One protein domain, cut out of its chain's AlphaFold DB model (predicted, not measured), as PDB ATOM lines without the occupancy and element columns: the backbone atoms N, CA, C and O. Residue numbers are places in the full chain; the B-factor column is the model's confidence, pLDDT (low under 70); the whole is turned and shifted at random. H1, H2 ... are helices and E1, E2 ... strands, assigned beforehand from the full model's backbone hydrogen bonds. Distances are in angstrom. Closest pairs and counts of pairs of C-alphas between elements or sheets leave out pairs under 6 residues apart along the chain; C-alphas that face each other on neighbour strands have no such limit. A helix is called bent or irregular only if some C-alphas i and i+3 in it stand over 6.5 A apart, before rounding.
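Overview. This is residues 33 to 156 of the 157 residues of an uncharacterized protein of Mycolicibacterium sp. 018/SC-01/001 (UniProt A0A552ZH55). One antiparallel sheet of five strands is curled like part of a barrel and folded back on itself, and it wraps round H2b, the inner arm of a bent helix. H1 packs beside H2b, while the other arm, H2a, reaches away from the sheet and touches no helix. The printed part has 124 residues, with named elements in the order E1, E2, E3, H1, H2, E4, E5; the sheet runs E3, E2, E1, E4, E5, and the class is mixed, helices and strands. It is compact, with a radius of gyration of the C-alphas of 14.9 A and spans of 48 by 36 by 30 A.

Along the chain. Find C-alpha 37 at (4.463, -51.788, -22.525); there E1 begins, residues 37 to 48, 25.3 A long, and it bends by 91 degrees at residue 43. Next come E2, residues 53 to 58, 15.7 A, and E3, residues 65 to 67, 6.3 A. Look for H1 at residues 86 to 96, 15.2 A, starting from C-alpha 86 at (-3.194, -22.524, -20.685). H2, residues 108 to 126, was assigned as one helix by its hydrogen bonds but is bent: C-alphas 116 and 119 are 7.3 A apart. Its arms are H2a, residues 108 to 116, 12.2 A, and H2b, residues 119 to 126, 10.1 A, at a steep tilt of 44 degrees. E4 spans residues 134 to 140, 16.6 A, and E5 residues 148 to 155, 17.9 A, ending at C-alpha 155 at (0.398, -33.963, -21.986).

Arrangement. Start at the strongly twisted sheet, a folded sheet, bent back into two leaves: E3 and E2 face E4 and E5, with E1 as the hinge. E1, E2 and E3 form a meander, each strand the antiparallel neighbour of the one before. Look for N 46 and O 55 at 2.9 A between E1 and E2, N 65 and O 56 at 2.8 A between E2 and E3, N 40 and O 136 at 2.9 A between E1 and E4, and N 135 and O 154 at 2.9 A in the hairpin E4 and E5. The sheet curls round H2b; the closest C-alphas of E1 and H2b, Ala 47 and Asn 123, are 5.3 A apart. H1 touches H2b, closest at the C-alphas of Trp 91 and Leu 122, 6.2 A, at a shallow tilt of 20 degrees, opposite ways. H1 only grazes the sheet, with its residues 87 to 92. H2a is not on the sheet and is apart from H1. Every O i to N i+4 pair is within hydrogen-bond range in H1, H2a and H2b.

Size, cuts and confidence. The two C-alphas farthest apart, those of Gly 60 and Pro 106, are 48.9 A from each other. The printed part has no cut; its long links are E3 to H1, 18 residues, and H1 to H2, 11 residues. Mean pLDDT of the printed part is 90.4, and no printed residue is under 70.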
ATOM      1  N   PRO A  33       9.160 -48.922 -27.179       91.62
ATOM      2  CA  PRO A  33       9.147 -49.746 -25.972       91.62
ATOM      3  C   PRO A  33       9.365 -48.919 -24.702       91.62
ATOM      4  O   PRO A  33      10.213 -48.026 -24.677       91.62
ATOM      5  N   ASP A  34       8.614 -49.231 -23.648       88.50
ATOM      6  CA  ASP A  34       8.623 -48.478 -22.399       88.50
ATOM      7  C   ASP A  34       8.237 -49.354 -21.192       88.50
ATOM      8  O   ASP A  34       7.070 -49.483 -20.806       88.50
ATOM      9  N   GLY A  35       9.247 -49.978 -20.579       84.44
ATOM     10  CA  GLY A  35       9.058 -50.948 -19.501       84.44
ATOM     11  C   GLY A  35       8.359 -52.209 -20.011       84.44
ATOM     12  O   GLY A  35       8.845 -52.848 -20.936       84.44
ATOM     13  N   ALA A  36       7.222 -52.559 -19.405       81.69
ATOM     14  CA  ALA A  36       6.403 -53.714 -19.794       81.69
ATOM     15  C   ALA A  36       5.347 -53.392 -20.875       81.69
ATOM     16  O   ALA A  36       4.420 -54.172 -21.078       81.69
ATOM     17  N   GLY A  37       5.423 -52.221 -21.513       89.50
ATOM     18  CA  GLY A  37       4.463 -51.788 -22.525       89.50
ATOM     19  C   GLY A  37       5.100 -50.922 -23.607       89.50
ATOM     20  O   GLY A  37       6.316 -50.897 -23.788       89.50
ATOM     21  N   CYS A  38       4.250 -50.195 -24.320       93.31
ATOM     22  CA  CYS A  38       4.602 -49.294 -25.403       93.31
ATOM     23  C   CYS A  38       4.123 -47.875 -25.091       93.31
ATOM     24  O   CYS A  38       3.051 -47.674 -24.517       93.31
ATOM     25  N   MET A  39       4.893 -46.889 -25.535       94.88
ATOM     26  CA  MET A  39       4.550 -45.474 -25.483       94.88
ATOM     27  C   MET A  39       4.397 -44.914 -26.899       94.88
ATOM     28  O   MET A  39       5.177 -45.256 -27.785       94.88
ATOM     29  N   ALA A  40       3.436 -44.016 -27.108       95.38
ATOM     30  CA  ALA A  40       3.306 -43.252 -28.346       95.38
ATOM     31  C   ALA A  40       2.898 -41.805 -28.083       95.38
ATOM     32  O   ALA A  40       2.117 -41.515 -27.178       95.38
ATOM     33  N   ARG A  41       3.388 -40.903 -28.937       96.62
ATOM     34  CA  ARG A  41       2.879 -39.532 -29.066       96.62
ATOM     35  C   ARG A  41       1.793 -39.504 -30.136       96.62
ATOM     36  O   ARG A  41       1.987 -40.099 -31.192       96.62
ATOM     37  N   LEU A  42       0.685 -38.810 -29.899       96.25
ATOM     38  CA  LEU A  42      -0.438 -38.754 -30.841       96.25
ATOM     39  C   LEU A  42      -0.370 -37.506 -31.724       96.25
ATOM     40  O   LEU A  42      -0.183 -36.399 -31.228       96.25
ATOM     41  N   SER A  43      -0.526 -37.679 -33.036       91.56
ATOM     42  CA  SER A  43      -0.418 -36.607 -34.032       91.56
ATOM     43  C   SER A  43      -1.741 -35.891 -34.312       91.56
ATOM     44  O   SER A  43      -1.772 -34.675 -34.480       91.56
ATOM     45  N   ALA A  44      -2.837 -36.638 -34.338       77.06
ATOM     46  CA  ALA A  44      -4.196 -36.137 -34.454       77.06
ATOM     47  C   ALA A  44      -4.984 -36.732 -33.301       77.06
ATOM     48  O   ALA A  44      -4.854 -37.928 -33.049       77.06
ATOM     49  N   VAL A  45      -5.749 -35.902 -32.602       88.44
ATOM     50  CA  VAL A  45      -6.550 -36.309 -31.453       88.44
ATOM     51  C   VAL A  45      -7.958 -35.767 -31.647       88.44
ATOM     52  O   VAL A  45      -8.139 -34.572 -31.863       88.44
ATOM     53  N   SER A  46      -8.948 -36.645 -31.577       89.50
ATOM     54  CA  SER A  46     -10.363 -36.289 -31.537       89.50
ATOM     55  C   SER A  46     -11.007 -36.913 -30.311       89.50
ATOM     56  O   SER A  46     -10.715 -38.059 -29.968       89.50
ATOM     57  N   ALA A  47     -11.898 -36.167 -29.671       90.31
ATOM     58  CA  ALA A  47     -12.688 -36.644 -28.550       90.31
ATOM     59  C   ALA A  47     -14.106 -36.976 -29.015       90.31
ATOM     60  O   ALA A  47     -14.713 -36.198 -29.754       90.31
ATOM     61  N   ASP A  48     -14.639 -38.101 -28.545       84.62
ATOM     62  CA  ASP A  48     -16.073 -38.359 -28.558       84.62
ATOM     63  C   ASP A  48     -16.619 -38.138 -27.145       84.62
ATOM     64  O   ASP A  48     -16.349 -38.901 -26.213       84.62
ATOM     65  N   SER A  49     -17.386 -37.065 -26.971       72.00
ATOM     66  CA  SER A  49     -17.968 -36.705 -25.678       72.00
ATOM     67  C   SER A  49     -19.173 -37.570 -25.296       72.00
ATOM     68  O   SER A  49     -19.543 -37.591 -24.119       72.00
ATOM     69  N   THR A  50     -19.769 -38.301 -26.243       75.75
ATOM     70  CA  THR A  50     -20.870 -39.244 -26.002       75.75
ATOM     71  C   THR A  50     -20.325 -40.510 -25.361       75.75
ATOM     72  O   THR A  50     -20.762 -40.877 -24.262       75.75
ATOM     73  N   ASP A  51     -19.313 -41.100 -25.998       73.38
ATOM     74  CA  ASP A  51     -18.705 -42.365 -25.582       73.38
ATOM     75  C   ASP A  51     -17.571 -42.173 -24.563       73.38
ATOM     76  O   ASP A  51     -17.172 -43.115 -23.878       73.38
ATOM     77  N   GLY A  52     -17.074 -40.943 -24.401       77.56
ATOM     78  CA  GLY A  52     -15.940 -40.636 -23.526       77.56
ATOM     79  C   GLY A  52     -14.628 -41.221 -24.040       77.56
ATOM     80  O   GLY A  52     -13.733 -41.519 -23.249       77.56
ATOM     81  N   THR A  53     -14.519 -41.404 -25.353       87.00
ATOM     82  CA  THR A  53     -13.352 -41.992 -26.005       87.00
ATOM     83  C   THR A  53     -12.476 -40.914 -26.620       87.00
ATOM     84  O   THR A  53     -12.909 -39.797 -26.920       87.00
ATOM     85  N   LEU A  54     -11.206 -41.260 -26.780       90.81
ATOM     86  CA  LEU A  54     -10.226 -40.441 -27.466       90.81
ATOM     87  C   LEU A  54      -9.649 -41.257 -28.612       90.81
ATOM     88  O   LEU A  54      -9.129 -42.349 -28.401       90.81
ATOM     89  N   THR A  55      -9.731 -40.741 -29.828       93.50
ATOM     90  CA  THR A  55      -9.124 -41.376 -30.995       93.50
ATOM     91  C   THR A  55      -7.916 -40.569 -31.404       93.50
ATOM     92  O   THR A  55      -7.997 -39.350 -31.554       93.50
ATOM     93  N   GLY A  56      -6.789 -41.240 -31.612       93.88
ATOM     94  CA  GLY A  56      -5.637 -40.572 -32.184       93.88
ATOM     95  C   GLY A  56      -4.699 -41.481 -32.943       93.88
ATOM     96  O   GLY A  56      -4.770 -42.699 -32.841       93.88
ATOM     97  N   THR A  57      -3.831 -40.878 -33.750       95.38
ATOM     98  CA  THR A  57      -2.854 -41.625 -34.555       95.38
ATOM     99  C   THR A  57      -1.463 -41.479 -33.944       95.38
ATOM    100  O   THR A  57      -0.984 -40.349 -33.830       95.38
ATOM    101  N   PRO A  58      -0.798 -42.578 -33.552       94.81
ATOM    102  CA  PRO A  58       0.599 -42.550 -33.128       94.81
ATOM    103  C   PRO A  58       1.493 -41.885 -34.184       94.81
ATOM    104  O   PRO A  58       1.339 -42.129 -35.381       94.81
ATOM    105  N   LEU A  59       2.431 -41.033 -33.768       94.25
ATOM    106  CA  LEU A  59       3.367 -40.375 -34.682       94.25
ATOM    107  C   LEU A  59       4.159 -41.425 -35.469       94.25
ATOM    108  O   LEU A  59       4.844 -42.259 -34.890       94.25
ATOM    109  N   GLY A  60       4.085 -41.365 -36.799       90.69
ATOM    110  CA  GLY A  60       4.727 -42.336 -37.690       90.69
ATOM    111  C   GLY A  60       3.879 -43.571 -38.013       90.69
ATOM    112  O   GLY A  60       4.283 -44.356 -38.866       90.69
ATOM    113  N   ALA A  61       2.706 -43.733 -37.394       91.12
ATOM    114  CA  ALA A  61       1.704 -44.722 -37.786       91.12
ATOM    115  C   ALA A  61       0.680 -44.135 -38.770       91.12
ATOM    116  O   ALA A  61       0.535 -42.919 -38.901       91.12
ATOM    117  N   THR A  62      -0.064 -45.015 -39.442       89.25
ATOM    118  CA  THR A  62      -1.202 -44.655 -40.307       89.25
ATOM    119  C   THR A  62      -2.547 -45.129 -39.759       89.25
ATOM    120  O   THR A  62      -3.589 -44.646 -40.195       89.25
ATOM    121  N   THR A  63      -2.532 -46.061 -38.806       89.94
ATOM    122  CA  THR A  63      -3.738 -46.614 -38.185       89.94
ATOM    123  C   THR A  63      -4.047 -45.843 -36.902       89.94
ATOM    124  O   THR A  63      -3.178 -45.772 -36.029       89.94
ATOM    125  N   PRO A  64      -5.253 -45.267 -36.756       92.25
ATOM    126  CA  PRO A  64      -5.659 -44.641 -35.508       92.25
ATOM    127  C   PRO A  64      -5.930 -45.701 -34.439       92.25
ATOM    128  O   PRO A  64      -6.361 -46.816 -34.738       92.25
ATOM    129  N   VAL A  65      -5.740 -45.313 -33.185       91.50
ATOM    130  CA  VAL A  65      -6.134 -46.094 -32.017       91.50
ATOM    131  C   VAL A  65      -7.260 -45.400 -31.281       91.50
ATOM    132  O   VAL A  65      -7.287 -44.170 -31.184       91.50
ATOM    133  N   THR A  66      -8.192 -46.195 -30.766       91.00
ATOM    134  CA  THR A  66      -9.250 -45.700 -29.885       91.00
ATOM    135  C   THR A  66      -8.882 -46.024 -28.452       91.00
ATOM    136  O   THR A  66      -8.596 -47.168 -28.106       91.00
ATOM    137  N   ILE A  67      -8.872 -44.989 -27.627       88.69
ATOM    138  CA  ILE A  67      -8.463 -45.031 -26.236       88.69
ATOM    139  C   ILE A  67      -9.699 -44.817 -25.379       88.69
ATOM    140  O   ILE A  67     -10.464 -43.867 -25.565       88.69
ATOM    141  N   PHE A  68      -9.853 -45.707 -24.410       84.62
ATOM    142  CA  PHE A  68     -10.810 -45.580 -23.332       84.62
ATOM    143  C   PHE A  68     -10.045 -45.681 -22.017       84.62
ATOM    144  O   PHE A  68      -9.275 -46.622 -21.813       84.62
ATOM    145  N   GLY A  69     -10.229 -44.698 -21.142       82.62
ATOM    146  CA  GLY A  69      -9.545 -44.633 -19.861       82.62
ATOM    147  C   GLY A  69     -10.509 -44.296 -18.736       82.62
ATOM    148  O   GLY A  69     -11.232 -43.306 -18.796       82.62
ATOM    149  N   GLU A  70     -10.483 -45.096 -17.675       88.75
ATOM    150  CA  GLU A  70     -10.968 -44.679 -16.362       88.75
ATOM    151  C   GLU A  70     -10.160 -43.455 -15.859       88.75
ATOM    152  O   GLU A  70      -8.979 -43.331 -16.204       88.75
ATOM    153  N   PRO A  71     -10.733 -42.561 -15.022       89.12
ATOM    154  CA  PRO A  71     -10.040 -41.374 -14.507       89.12
ATOM    155  C   PRO A  71      -8.621 -41.608 -13.974       89.12
ATOM    156  O   PRO A  71      -7.775 -40.733 -14.105       89.12
ATOM    157  N   GLY A  72      -8.341 -42.782 -13.397       90.12
ATOM    158  CA  GLY A  72      -7.023 -43.112 -12.842       90.12
ATOM    159  C   GLY A  72      -5.887 -43.226 -13.866       90.12
ATOM    160  O   GLY A  72      -4.728 -43.184 -13.469       90.12
ATOM    161  N   PHE A  73      -6.187 -43.352 -15.162       94.19
ATOM    162  CA  PHE A  73      -5.163 -43.377 -16.213       94.19
ATOM    163  C   PHE A  73      -4.732 -41.981 -16.670       94.19
ATOM    164  O   PHE A  73      -3.693 -41.841 -17.316       94.19
ATOM    165  N   TYR A  74      -5.518 -40.951 -16.360       94.75
ATOM    166  CA  TYR A  74      -5.194 -39.577 -16.711       94.75
ATOM    167  C   TYR A  74      -4.224 -39.019 -15.679       94.75
ATOM    168  O   TYR A  74      -4.551 -38.914 -14.496       94.75
ATOM    169  N   LEU A  75      -3.020 -38.677 -16.128       96.75
ATOM    170  CA  LEU A  75      -1.953 -38.197 -15.259       96.75
ATOM    171  C   LEU A  75      -1.690 -36.702 -15.479       96.75
ATOM    172  O   LEU A  75      -1.967 -36.184 -16.567       96.75
ATOM    173  N   PRO A  76      -1.146 -35.996 -14.470       96.81
ATOM    174  CA  PRO A  76      -0.683 -34.626 -14.640       96.81
ATOM    175  C   PRO A  76       0.351 -34.494 -15.761       96.81
ATOM    176  O   PRO A  76       1.100 -35.422 -16.075       96.81
ATOM    177  N   SER A  77       0.406 -33.309 -16.349       97.50
ATOM    178  CA  SER A  77       1.337 -32.955 -17.402       97.50
ATOM    179  C   SER A  77       2.789 -32.971 -16.922       97.50
ATOM    180  O   SER A  77       3.096 -32.816 -15.737       97.50
ATOM    181  N   THR A  78       3.722 -33.155 -17.860       97.38
ATOM    182  CA  THR A  78       5.160 -33.175 -17.551       97.38
ATOM    183  C   THR A  78       5.985 -32.412 -18.590       97.38
ATOM    184  O   THR A  78       5.624 -32.316 -19.761       97.38
ATOM    185  N   GLY A  79       7.117 -31.841 -18.163       95.88
ATOM    186  CA  GLY A  79       8.092 -31.193 -19.054       95.88
ATOM    187  C   GLY A  79       7.826 -29.725 -19.424       95.88
ATOM    188  O   GLY A  79       8.706 -29.100 -20.004       95.88
ATOM    189  N   PHE A  80       6.683 -29.135 -19.056       93.06
ATOM    190  CA  PHE A  80       6.316 -27.756 -19.442       93.06
ATOM    191  C   PHE A  80       6.915 -26.637 -18.565       93.06
ATOM    192  O   PHE A  80       6.831 -25.460 -18.918       93.06
ATOM    193  N   GLY A  81       7.540 -26.973 -17.432       90.00
ATOM    194  CA  GLY A  81       8.104 -25.987 -16.502       90.00
ATOM    195  C   GLY A  81       7.042 -25.114 -15.815       90.00
ATOM    196  O   GLY A  81       5.882 -25.498 -15.701       90.00
ATOM    197  N   SER A  82       7.441 -23.935 -15.327       86.56
ATOM    198  CA  SER A  82       6.562 -23.022 -14.569       86.56
ATOM    199  C   SER A  82       5.618 -22.176 -15.431       86.56
ATOM    200  O   SER A  82       4.704 -21.556 -14.893       86.56
ATOM    201  N   ALA A  83       5.827 -22.137 -16.749       91.12
ATOM    202  CA  ALA A  83       5.043 -21.347 -17.700       91.12
ATOM    203  C   ALA A  83       4.355 -22.261 -18.728       91.12
ATOM    204  O   ALA A  83       4.548 -22.120 -19.936       91.12
ATOM    205  N   ALA A  84       3.588 -23.236 -18.235       93.88
ATOM    206  CA  ALA A  84       2.861 -24.168 -19.085       93.88
ATOM    207  C   ALA A  84       1.773 -23.457 -19.924       93.88
ATOM    208  O   ALA A  84       1.204 -22.454 -19.482       93.88
ATOM    209  N   PRO A  85       1.447 -23.969 -21.127       95.94
ATOM    210  CA  PRO A  85       0.325 -23.468 -21.915       95.94
ATOM    211  C   PRO A  85      -1.000 -23.546 -21.148       95.94
ATOM    212  O   PRO A  85      -1.224 -24.488 -20.391       95.94
ATOM    213  N   ALA A  86      -1.924 -22.619 -21.415       97.19
ATOM    214  CA  ALA A  86      -3.194 -22.524 -20.685       97.19
ATOM    215  C   ALA A  86      -3.998 -23.839 -20.662       97.19
ATOM    216  O   ALA A  86      -4.499 -24.230 -19.611       97.19
ATOM    217  N   LEU A  87      -4.068 -24.553 -21.792       96.75
ATOM    218  CA  LEU A  87      -4.750 -25.852 -21.881       96.75
ATOM    219  C   LEU A  87      -4.079 -26.936 -21.024       96.75
ATOM    220  O   LEU A  87      -4.762 -27.777 -20.451       96.75
ATOM    221  N   VAL A  88      -2.752 -26.896 -20.891       97.69
ATOM    222  CA  VAL A  88      -1.996 -27.818 -20.033       97.69
ATOM    223  C   VAL A  88      -2.241 -27.491 -18.559       97.69
ATOM    224  O   VAL A  88      -2.513 -28.383 -17.763       97.69
ATOM    225  N   THR A  89      -2.246 -26.208 -18.191       97.19
ATOM    226  CA  THR A  89      -2.613 -25.785 -16.831       97.19
ATOM    227  C   THR A  89      -4.047 -26.181 -16.479       97.19
ATOM    228  O   THR A  89      -4.311 -26.609 -15.358       97.19
ATOM    229  N   GLN A  90      -4.977 -26.069 -17.431       97.25
ATOM    230  CA  GLN A  90      -6.363 -26.489 -17.242       97.25
ATOM    231  C   GLN A  90      -6.484 -28.007 -17.048       97.25
ATOM    232  O   GLN A  90      -7.221 -28.441 -16.167       97.25
ATOM    233  N   TRP A  91      -5.745 -28.802 -17.831       97.12
ATOM    234  CA  TRP A  91      -5.656 -30.255 -17.661       97.12
ATOM    235  C   TRP A  91      -5.236 -30.627 -16.232       97.12
ATOM    236  O   TRP A  91      -5.930 -31.386 -15.555       97.12
ATOM    237  N   ASP A  92      -4.145 -30.032 -15.745       96.75
ATOM    238  CA  ASP A  92      -3.617 -30.310 -14.406       96.75
ATOM    239  C   ASP A  92      -4.577 -29.870 -13.300       96.75
ATOM    240  O   ASP A  92      -4.778 -30.588 -12.319       96.75
ATOM    241  N   ALA A  93      -5.217 -28.710 -13.471       95.94
ATOM    242  CA  ALA A  93      -6.192 -28.196 -12.518       95.94
ATOM    243  C   ALA A  93      -7.431 -29.099 -12.408       95.94
ATOM    244  O   ALA A  93      -7.933 -29.304 -11.304       95.94
ATOM    245  N   LEU A  94      -7.910 -29.664 -13.523       95.19
ATOM    246  CA  LEU A  94      -9.038 -30.600 -13.514       95.19
ATOM    247  C   LEU A  94      -8.701 -31.897 -12.776       95.19
ATOM    248  O   LEU A  94      -9.515 -32.367 -11.986       95.19
ATOM    249  N   ILE A  95      -7.504 -32.451 -12.988       94.62
ATOM    250  CA  ILE A  95      -7.051 -33.646 -12.262       94.62
ATOM    251  C   ILE A  95      -6.918 -33.343 -10.766       94.62
ATOM    252  O   ILE A  95      -7.412 -34.105  -9.939       94.62
ATOM    253  N   ALA A  96      -6.307 -32.213 -10.404       92.88
ATOM    254  CA  ALA A  96      -6.134 -31.817  -9.006       92.88
ATOM    255  C   ALA A  96      -7.464 -31.512  -8.293       92.88
ATOM    256  O   ALA A  96      -7.574 -31.711  -7.084       92.88
ATOM    257  N   GLY A  97      -8.470 -31.028  -9.026       88.25
ATOM    258  CA  GLY A  97      -9.790 -30.689  -8.493       88.25
ATOM    259  C   GLY A  97     -10.696 -31.891  -8.212       88.25
ATOM    260  O   GLY A  97     -11.752 -31.718  -7.608       88.25
ATOM    261  N   VAL A  98     -10.309 -33.096  -8.636       85.56
ATOM    262  CA  VAL A  98     -11.102 -34.319  -8.476       85.56
ATOM    263  C   VAL A  98     -10.365 -35.292  -7.553       85.56
ATOM    264  O   VAL A  98      -9.475 -36.031  -7.970       85.56
ATOM    265  N   GLY A  99     -10.751 -35.289  -6.276       70.88
ATOM    266  CA  GLY A  99     -10.199 -36.172  -5.247       70.88
ATOM    267  C   GLY A  99     -10.742 -37.606  -5.282       70.88
ATOM    268  O   GLY A  99     -11.608 -37.972  -6.084       70.88
ATOM    269  N   VAL A 100     -10.227 -38.446  -4.379       72.88
ATOM    270  CA  VAL A 100     -10.822 -39.759  -4.096       72.88
ATOM    271  C   VAL A 100     -12.113 -39.523  -3.305       72.88
ATOM    272  O   VAL A 100     -12.019 -38.905  -2.249       72.88
ATOM    273  N   PRO A 101     -13.283 -40.007  -3.767       72.69
ATOM    274  CA  PRO A 101     -14.532 -39.817  -3.039       72.69
ATOM    275  C   PRO A 101     -14.438 -40.411  -1.632       72.69
ATOM    276  O   PRO A 101     -14.122 -41.597  -1.496       72.69
ATOM    277  N   ASP A 102     -14.729 -39.608  -0.610       80.00
ATOM    278  CA  ASP A 102     -14.848 -40.064   0.777       80.00
ATOM    279  C   ASP A 102     -16.327 -40.315   1.109       80.00
ATOM    280  O   ASP A 102     -17.097 -39.360   1.181       80.00
ATOM    281  N   PRO A 103     -16.766 -41.567   1.344       80.12
ATOM    282  CA  PRO A 103     -18.154 -41.864   1.700       80.12
ATOM    283  C   PRO A 103     -18.652 -41.178   2.985       80.12
ATOM    284  O   PRO A 103     -19.862 -41.143   3.212       80.12
ATOM    285  N   ALA A 104     -17.752 -40.682   3.840       87.69
ATOM    286  CA  ALA A 104     -18.098 -39.918   5.036       87.69
ATOM    287  C   ALA A 104     -18.365 -38.426   4.753       87.69
ATOM    288  O   ALA A 104     -18.964 -37.753   5.596       87.69
ATOM    289  N   ASP A 105     -17.965 -37.908   3.587       85.31
ATOM    290  CA  ASP A 105     -18.259 -36.540   3.164       85.31
ATOM    291  C   ASP A 105     -19.722 -36.443   2.684       85.31
ATOM    292  O   ASP A 105     -20.118 -37.169   1.772       85.31
ATOM    293  N   PRO A 106     -20.567 -35.545   3.226       86.88
ATOM    294  CA  PRO A 106     -21.924 -35.318   2.718       86.88
ATOM    295  C   PRO A 106     -22.012 -35.010   1.208       86.88
ATOM    296  O   PRO A 106     -23.066 -35.207   0.601       86.88
ATOM    297  N   ASN A 107     -20.922 -34.539   0.599       86.06
ATOM    298  CA  ASN A 107     -20.776 -34.243  -0.822       86.06
ATOM    299  C   ASN A 107     -20.204 -35.413  -1.655       86.06
ATOM    300  O   ASN A 107     -19.998 -35.251  -2.860       86.06
ATOM    301  N   TRP A 108     -20.004 -36.607  -1.079       86.69
ATOM    302  CA  TRP A 108     -19.389 -37.771  -1.748       86.69
ATOM    303  C   TRP A 108     -19.989 -38.088  -3.127       86.69
ATOM    304  O   TRP A 108     -19.295 -38.493  -4.061       86.69
ATOM    305  N   TYR A 109     -21.300 -37.886  -3.281       85.56
ATOM    306  CA  TYR A 109     -22.003 -38.126  -4.538       85.56
ATOM    307  C   TYR A 109     -21.632 -37.102  -5.621       85.56
ATOM    308  O   TYR A 109     -21.498 -37.456  -6.795       85.56
ATOM    309  N   GLY A 110     -21.456 -35.834  -5.239       88.06
ATOM    310  CA  GLY A 110     -20.997 -34.773  -6.133       88.06
ATOM    311  C   GLY A 110     -19.571 -35.029  -6.618       88.06
ATOM    312  O   GLY A 110     -19.303 -34.942  -7.816       88.06
ATOM    313  N   GLU A 111     -18.689 -35.447  -5.713       88.12
ATOM    314  CA  GLU A 111     -17.307 -35.820  -6.035       88.12
ATOM    315  C   GLU A 111     -17.237 -37.051  -6.942       88.12
ATOM    316  O   GLU A 111     -16.529 -37.050  -7.950       88.12
ATOM    317  N   GLY A 112     -18.041 -38.077  -6.646       88.88
ATOM    318  CA  GLY A 112     -18.158 -39.266  -7.486       88.88
ATOM    319  C   GLY A 112     -18.592 -38.929  -8.914       88.88
ATOM    320  O   GLY A 112     -18.020 -39.446  -9.875       88.88
ATOM    321  N   LYS A 113     -19.549 -38.005  -9.078       88.94
ATOM    322  CA  LYS A 113     -19.945 -37.497 -10.400       88.94
ATOM    323  C   LYS A 113     -18.820 -36.743 -11.093       88.94
ATOM    324  O   LYS A 113     -18.547 -37.029 -12.256       88.94
ATOM    325  N   ALA A 114     -18.175 -35.801 -10.406       89.94
ATOM    326  CA  ALA A 114     -17.063 -35.041 -10.976       89.94
ATOM    327  C   ALA A 114     -15.970 -35.986 -11.501       89.94
ATOM    328  O   ALA A 114     -15.497 -35.823 -12.625       89.94
ATOM    329  N   ARG A 115     -15.667 -37.045 -10.743       89.88
ATOM    330  CA  ARG A 115     -14.710 -38.078 -11.140       89.88
ATOM    331  C   ARG A 115     -15.167 -38.898 -12.335       89.88
ATOM    332  O   ARG A 115     -14.381 -39.087 -13.254       89.88
ATOM    333  N   ALA A 116     -16.426 -39.323 -12.379       89.25
ATOM    334  CA  ALA A 116     -16.962 -40.073 -13.515       89.25
ATOM    335  C   ALA A 116     -16.927 -39.281 -14.839       89.25
ATOM    336  O   ALA A 116     -16.764 -39.873 -15.905       89.25
ATOM    337  N   PHE A 117     -17.055 -37.950 -14.784       89.94
ATOM    338  CA  PHE A 117     -17.036 -37.083 -15.969       89.94
ATOM    339  C   PHE A 117     -15.659 -36.498 -16.313       89.94
ATOM    340  O   PHE A 117     -15.520 -35.891 -17.377       89.94
ATOM    341  N   LEU A 118     -14.642 -36.686 -15.464       91.62
ATOM    342  CA  LEU A 118     -13.290 -36.166 -15.689       91.62
ATOM    343  C   LEU A 118     -12.695 -36.579 -17.055       91.62
ATOM    344  O   LEU A 118     -12.214 -35.690 -17.759       91.62
ATOM    345  N   PRO A 119     -12.782 -37.851 -17.507       92.12
ATOM    346  CA  PRO A 119     -12.190 -38.277 -18.775       92.12
ATOM    347  C   PRO A 119     -12.739 -37.508 -19.975       92.12
ATOM    348  O   PRO A 119     -11.985 -37.165 -20.877       92.12
ATOM    349  N   ARG A 120     -14.035 -37.163 -19.968       92.06
ATOM    350  CA  ARG A 120     -14.659 -36.394 -21.058       92.06
ATOM    351  C   ARG A 120     -14.051 -34.998 -21.165       92.06
ATOM    352  O   ARG A 120     -13.627 -34.602 -22.243       92.06
ATOM    353  N   GLN A 121     -13.935 -34.302 -20.035       92.75
ATOM    354  CA  GLN A 121     -13.349 -32.959 -19.996       92.75
ATOM    355  C   GLN A 121     -11.874 -32.970 -20.416       92.75
ATOM    356  O   GLN A 121     -11.426 -32.095 -21.153       92.75
ATOM    357  N   LEU A 122     -11.119 -33.976 -19.972       94.94
ATOM    358  CA  LEU A 122      -9.718 -34.127 -20.348       94.94
ATOM    359  C   LEU A 122      -9.567 -34.480 -21.834       94.94
ATOM    360  O   LEU A 122      -8.705 -33.913 -22.501       94.94
ATOM    361  N   ASN A 123     -10.434 -35.326 -22.393       94.75
ATOM    362  CA  ASN A 123     -10.431 -35.631 -23.825       94.75
ATOM    363  C   ASN A 123     -10.706 -34.381 -24.675       94.75
ATOM    364  O   ASN A 123     -10.013 -34.162 -25.669       94.75
ATOM    365  N   ASP A 124     -11.647 -33.531 -24.256       93.50
ATOM    366  CA  ASP A 124     -11.940 -32.266 -24.942       93.50
ATOM    367  C   ASP A 124     -10.726 -31.321 -24.951       93.50
ATOM    368  O   ASP A 124     -10.472 -30.641 -25.949       93.50
ATOM    369  N   ILE A 125      -9.939 -31.293 -23.868       95.44
ATOM    370  CA  ILE A 125      -8.670 -30.550 -23.819       95.44
ATOM    371  C   ILE A 125      -7.628 -31.197 -24.736       95.44
ATOM    372  O   ILE A 125      -6.960 -30.499 -25.498       95.44
ATOM    373  N   ALA A 126      -7.494 -32.523 -24.695       95.38
ATOM    374  CA  ALA A 126      -6.528 -33.257 -25.505       95.38
ATOM    375  C   ALA A 126      -6.722 -33.039 -27.012       95.38
ATOM    376  O   ALA A 126      -5.735 -32.908 -27.732       95.38
ATOM    377  N   ALA A 127      -7.969 -32.935 -27.480       95.31
ATOM    378  CA  ALA A 127      -8.293 -32.649 -28.879       95.31
ATOM    379  C   ALA A 127      -7.884 -31.233 -29.342       95.31
ATOM    380  O   ALA A 127      -7.791 -30.977 -30.541       95.31
ATOM    381  N   GLN A 128      -7.639 -30.311 -28.407       95.69
ATOM    382  CA  GLN A 128      -7.228 -28.930 -28.690       95.69
ATOM    383  C   GLN A 128      -5.720 -28.708 -28.531       95.69
ATOM    384  O   GLN A 128      -5.200 -27.665 -28.937       95.69
ATOM    385  N   LEU A 129      -5.009 -29.655 -27.915       95.31
ATOM    386  CA  LEU A 129      -3.566 -29.558 -27.742       95.31
ATOM    387  C   LEU A 129      -2.833 -29.748 -29.082       95.31
ATOM    388  O   LEU A 129      -3.342 -30.413 -29.987       95.31
ATOM    389  N   PRO A 130      -1.624 -29.176 -29.232       94.69
ATOM    390  CA  PRO A 130      -0.833 -29.361 -30.438       94.69
ATOM    391  C   PRO A 130      -0.547 -30.837 -30.741       94.69
ATOM    392  O   PRO A 130      -0.437 -31.687 -29.853       94.69
ATOM    393  N   SER A 131      -0.356 -31.122 -32.028       94.94
ATOM    394  CA  SER A 131       0.105 -32.426 -32.505       94.94
ATOM    395  C   SER A 131       1.370 -32.865 -31.763       94.94
ATOM    396  O   SER A 131       2.320 -32.097 -31.622       94.94
ATOM    397  N   GLY A 132       1.389 -34.108 -31.286       95.44
ATOM    398  CA  GLY A 132       2.514 -34.692 -30.564       95.44
ATOM    399  C   GLY A 132       2.560 -34.365 -29.071       95.44
ATOM    400  O   GLY A 132       3.414 -34.921 -28.379       95.44
ATOM    401  N   SER A 133       1.667 -33.517 -28.550       96.25
ATOM    402  CA  SER A 133       1.658 -33.156 -27.126       96.25
ATOM    403  C   SER A 133       1.046 -34.232 -26.232       96.25
ATOM    404  O   SER A 133       1.437 -34.336 -25.076       96.25
ATOM    405  N   ILE A 134       0.111 -35.042 -26.735       97.25
ATOM    406  CA  ILE A 134      -0.480 -36.140 -25.961       97.25
ATOM    407  C   ILE A 134       0.380 -37.387 -26.078       97.25
ATOM    408  O   ILE A 134       0.689 -37.838 -27.184       97.25
ATOM    409  N   VAL A 135       0.713 -37.963 -24.927       97.00
ATOM    410  CA  VAL A 135       1.457 -39.212 -24.813       97.00
ATOM    411  C   VAL A 135       0.593 -40.253 -24.132       97.00
ATOM    412  O   VAL A 135       0.026 -39.997 -23.071       97.00
ATOM    413  N   ILE A 136       0.521 -41.430 -24.745       95.81
ATOM    414  CA  ILE A 136      -0.116 -42.610 -24.168       95.81
ATOM    415  C   ILE A 136       0.936 -43.661 -23.850       95.81
ATOM    416  O   ILE A 136       1.888 -43.842 -24.613       95.81
ATOM    417  N   ARG A 137       0.738 -44.380 -22.749       95.75
ATOM    418  CA  ARG A 137       1.452 -45.617 -22.421       95.75
ATOM    419  C   ARG A 137       0.437 -46.736 -22.267       95.75
ATOM    420  O   ARG A 137      -0.667 -46.501 -21.776       95.75
ATOM    421  N   GLY A 138       0.796 -47.943 -22.670       93.12
ATOM    422  CA  GLY A 138      -0.095 -49.088 -22.582       93.12
ATOM    423  C   GLY A 138       0.388 -50.286 -23.375       93.12
ATOM    424  O   GLY A 138       1.524 -50.322 -23.842       93.12
ATOM    425  N   VAL A 139      -0.483 -51.275 -23.523       90.81
ATOM    426  CA  VAL A 139      -0.196 -52.502 -24.269       90.81
ATOM    427  C   VAL A 139      -1.074 -52.524 -25.524       90.81
ATOM    428  O   VAL A 139      -2.300 -52.607 -25.394       90.81
ATOM    429  N   PRO A 140      -0.489 -52.414 -26.732       87.44
ATOM    430  CA  PRO A 140      -1.212 -52.621 -27.983       87.44
ATOM    431  C   PRO A 140      -1.800 -54.029 -28.049       87.44
ATOM    432  O   PRO A 140      -1.156 -54.988 -27.622       87.44
ATOM    433  N   ASP A 141      -3.002 -54.164 -28.603       86.12
ATOM    434  CA  ASP A 141      -3.576 -55.485 -28.834       86.12
ATOM    435  C   ASP A 141      -2.851 -56.177 -30.011       86.12
ATOM    436  O   ASP A 141      -2.712 -55.587 -31.089       86.12
ATOM    437  N   PRO A 142      -2.364 -57.420 -29.837       79.88
ATOM    438  CA  PRO A 142      -1.589 -58.111 -30.866       79.88
ATOM    439  C   PRO A 142      -2.437 -58.600 -32.052       79.88
ATOM    440  O   PRO A 142      -1.886 -58.898 -33.110       79.88
ATOM    441  N   ALA A 143      -3.757 -58.717 -31.887       84.81
ATOM    442  CA  ALA A 143      -4.686 -59.184 -32.910       84.81
ATOM    443  C   ALA A 143      -5.437 -58.031 -33.598       84.81
ATOM    444  O   ALA A 143      -5.823 -58.168 -34.760       84.81
ATOM    445  N   ASN A 144      -5.636 -56.899 -32.914       85.81
ATOM    446  CA  ASN A 144      -6.308 -55.723 -33.452       85.81
ATOM    447  C   ASN A 144      -5.497 -54.432 -33.218       85.81
ATOM    448  O   ASN A 144      -5.572 -53.845 -32.140       85.81
ATOM    449  N   PRO A 145      -4.822 -53.890 -34.248       79.38
ATOM    450  CA  PRO A 145      -3.969 -52.710 -34.102       79.38
ATOM    451  C   PRO A 145      -4.724 -51.409 -33.771       79.38
ATOM    452  O   PRO A 145      -4.083 -50.391 -33.531       79.38
ATOM    453  N   GLN A 146      -6.063 -51.412 -33.780       84.94
ATOM    454  CA  GLN A 146      -6.888 -50.263 -33.383       84.94
ATOM    455  C   GLN A 146      -7.189 -50.232 -31.878       84.94
ATOM    456  O   GLN A 146      -7.638 -49.201 -31.368       84.94
ATOM    457  N   LEU A 147      -6.981 -51.354 -31.178       84.81
ATOM    458  CA  LEU A 147      -7.236 -51.484 -29.748       84.81
ATOM    459  C   LEU A 147      -5.939 -51.330 -28.954       84.81
ATOM    460  O   LEU A 147      -4.876 -51.832 -29.324       84.81
ATOM    461  N   PHE A 148      -6.042 -50.625 -27.831       87.75
ATOM    462  CA  PHE A 148      -4.909 -50.311 -26.977       87.75
ATOM    463  C   PHE A 148      -5.339 -50.338 -25.514       87.75
ATOM    464  O   PHE A 148      -6.223 -49.585 -25.102       87.75
ATOM    465  N   THR A 149      -4.709 -51.199 -24.716       90.00
ATOM    466  CA  THR A 149      -4.957 -51.250 -23.274       90.00
ATOM    467  C   THR A 149      -4.187 -50.124 -22.607       90.00
ATOM    468  O   THR A 149      -2.966 -50.201 -22.462       90.00
ATOM    469  N   LEU A 150      -4.900 -49.068 -22.223       93.56
ATOM    470  CA  LEU A 150      -4.311 -47.871 -21.636       93.56
ATOM    471  C   LEU A 150      -3.696 -48.158 -20.257       93.56
ATOM    472  O   LEU A 150      -4.292 -48.829 -19.420       93.56
ATOM    473  N   GLN A 151      -2.508 -47.610 -20.020       95.06
ATOM    474  CA  GLN A 151      -1.845 -47.540 -18.714       95.06
ATOM    475  C   GLN A 151      -1.659 -46.096 -18.251       95.06
ATOM    476  O   GLN A 151      -1.673 -45.836 -17.051       95.06
ATOM    477  N   SER A 152      -1.472 -45.153 -19.175       95.81
ATOM    478  CA  SER A 152      -1.547 -43.729 -18.864       95.81
ATOM    479  C   SER A 152      -1.803 -42.875 -20.098       95.81
ATOM    480  O   SER A 152      -1.486 -43.272 -21.222       95.81
ATOM    481  N   ILE A 153      -2.341 -41.679 -19.867       96.00
ATOM    482  CA  ILE A 153      -2.469 -40.600 -20.844       96.00
ATOM    483  C   ILE A 153      -2.139 -39.265 -20.173       96.00
ATOM    484  O   ILE A 153      -2.659 -38.962 -19.099       96.00
ATOM    485  N   GLN A 154      -1.267 -38.470 -20.796       97.06
ATOM    486  CA  GLN A 154      -0.913 -37.140 -20.293       97.06
ATOM    487  C   GLN A 154      -0.307 -36.236 -21.376       97.06
ATOM    488  O   GLN A 154       0.310 -36.735 -22.326       97.06
ATOM    489  N   PRO A 155      -0.400 -34.906 -21.222       97.75
ATOM    490  CA  PRO A 155       0.398 -33.963 -21.986       97.75
ATOM    491  C   PRO A 155       1.883 -34.044 -21.605       97.75
ATOM    492  O   PRO A 155       2.239 -34.047 -20.423       97.75
ATOM    493  N   MET A 156       2.765 -34.039 -22.604       97.19
ATOM    494  CA  MET A 156       4.213 -33.910 -22.423       97.19
ATOM    495  C   MET A 156       4.804 -32.900 -23.410       97.19
ATOM    496  O   MET A 156       4.447 -32.916 -24.594       97.19
TER     497      MET A 156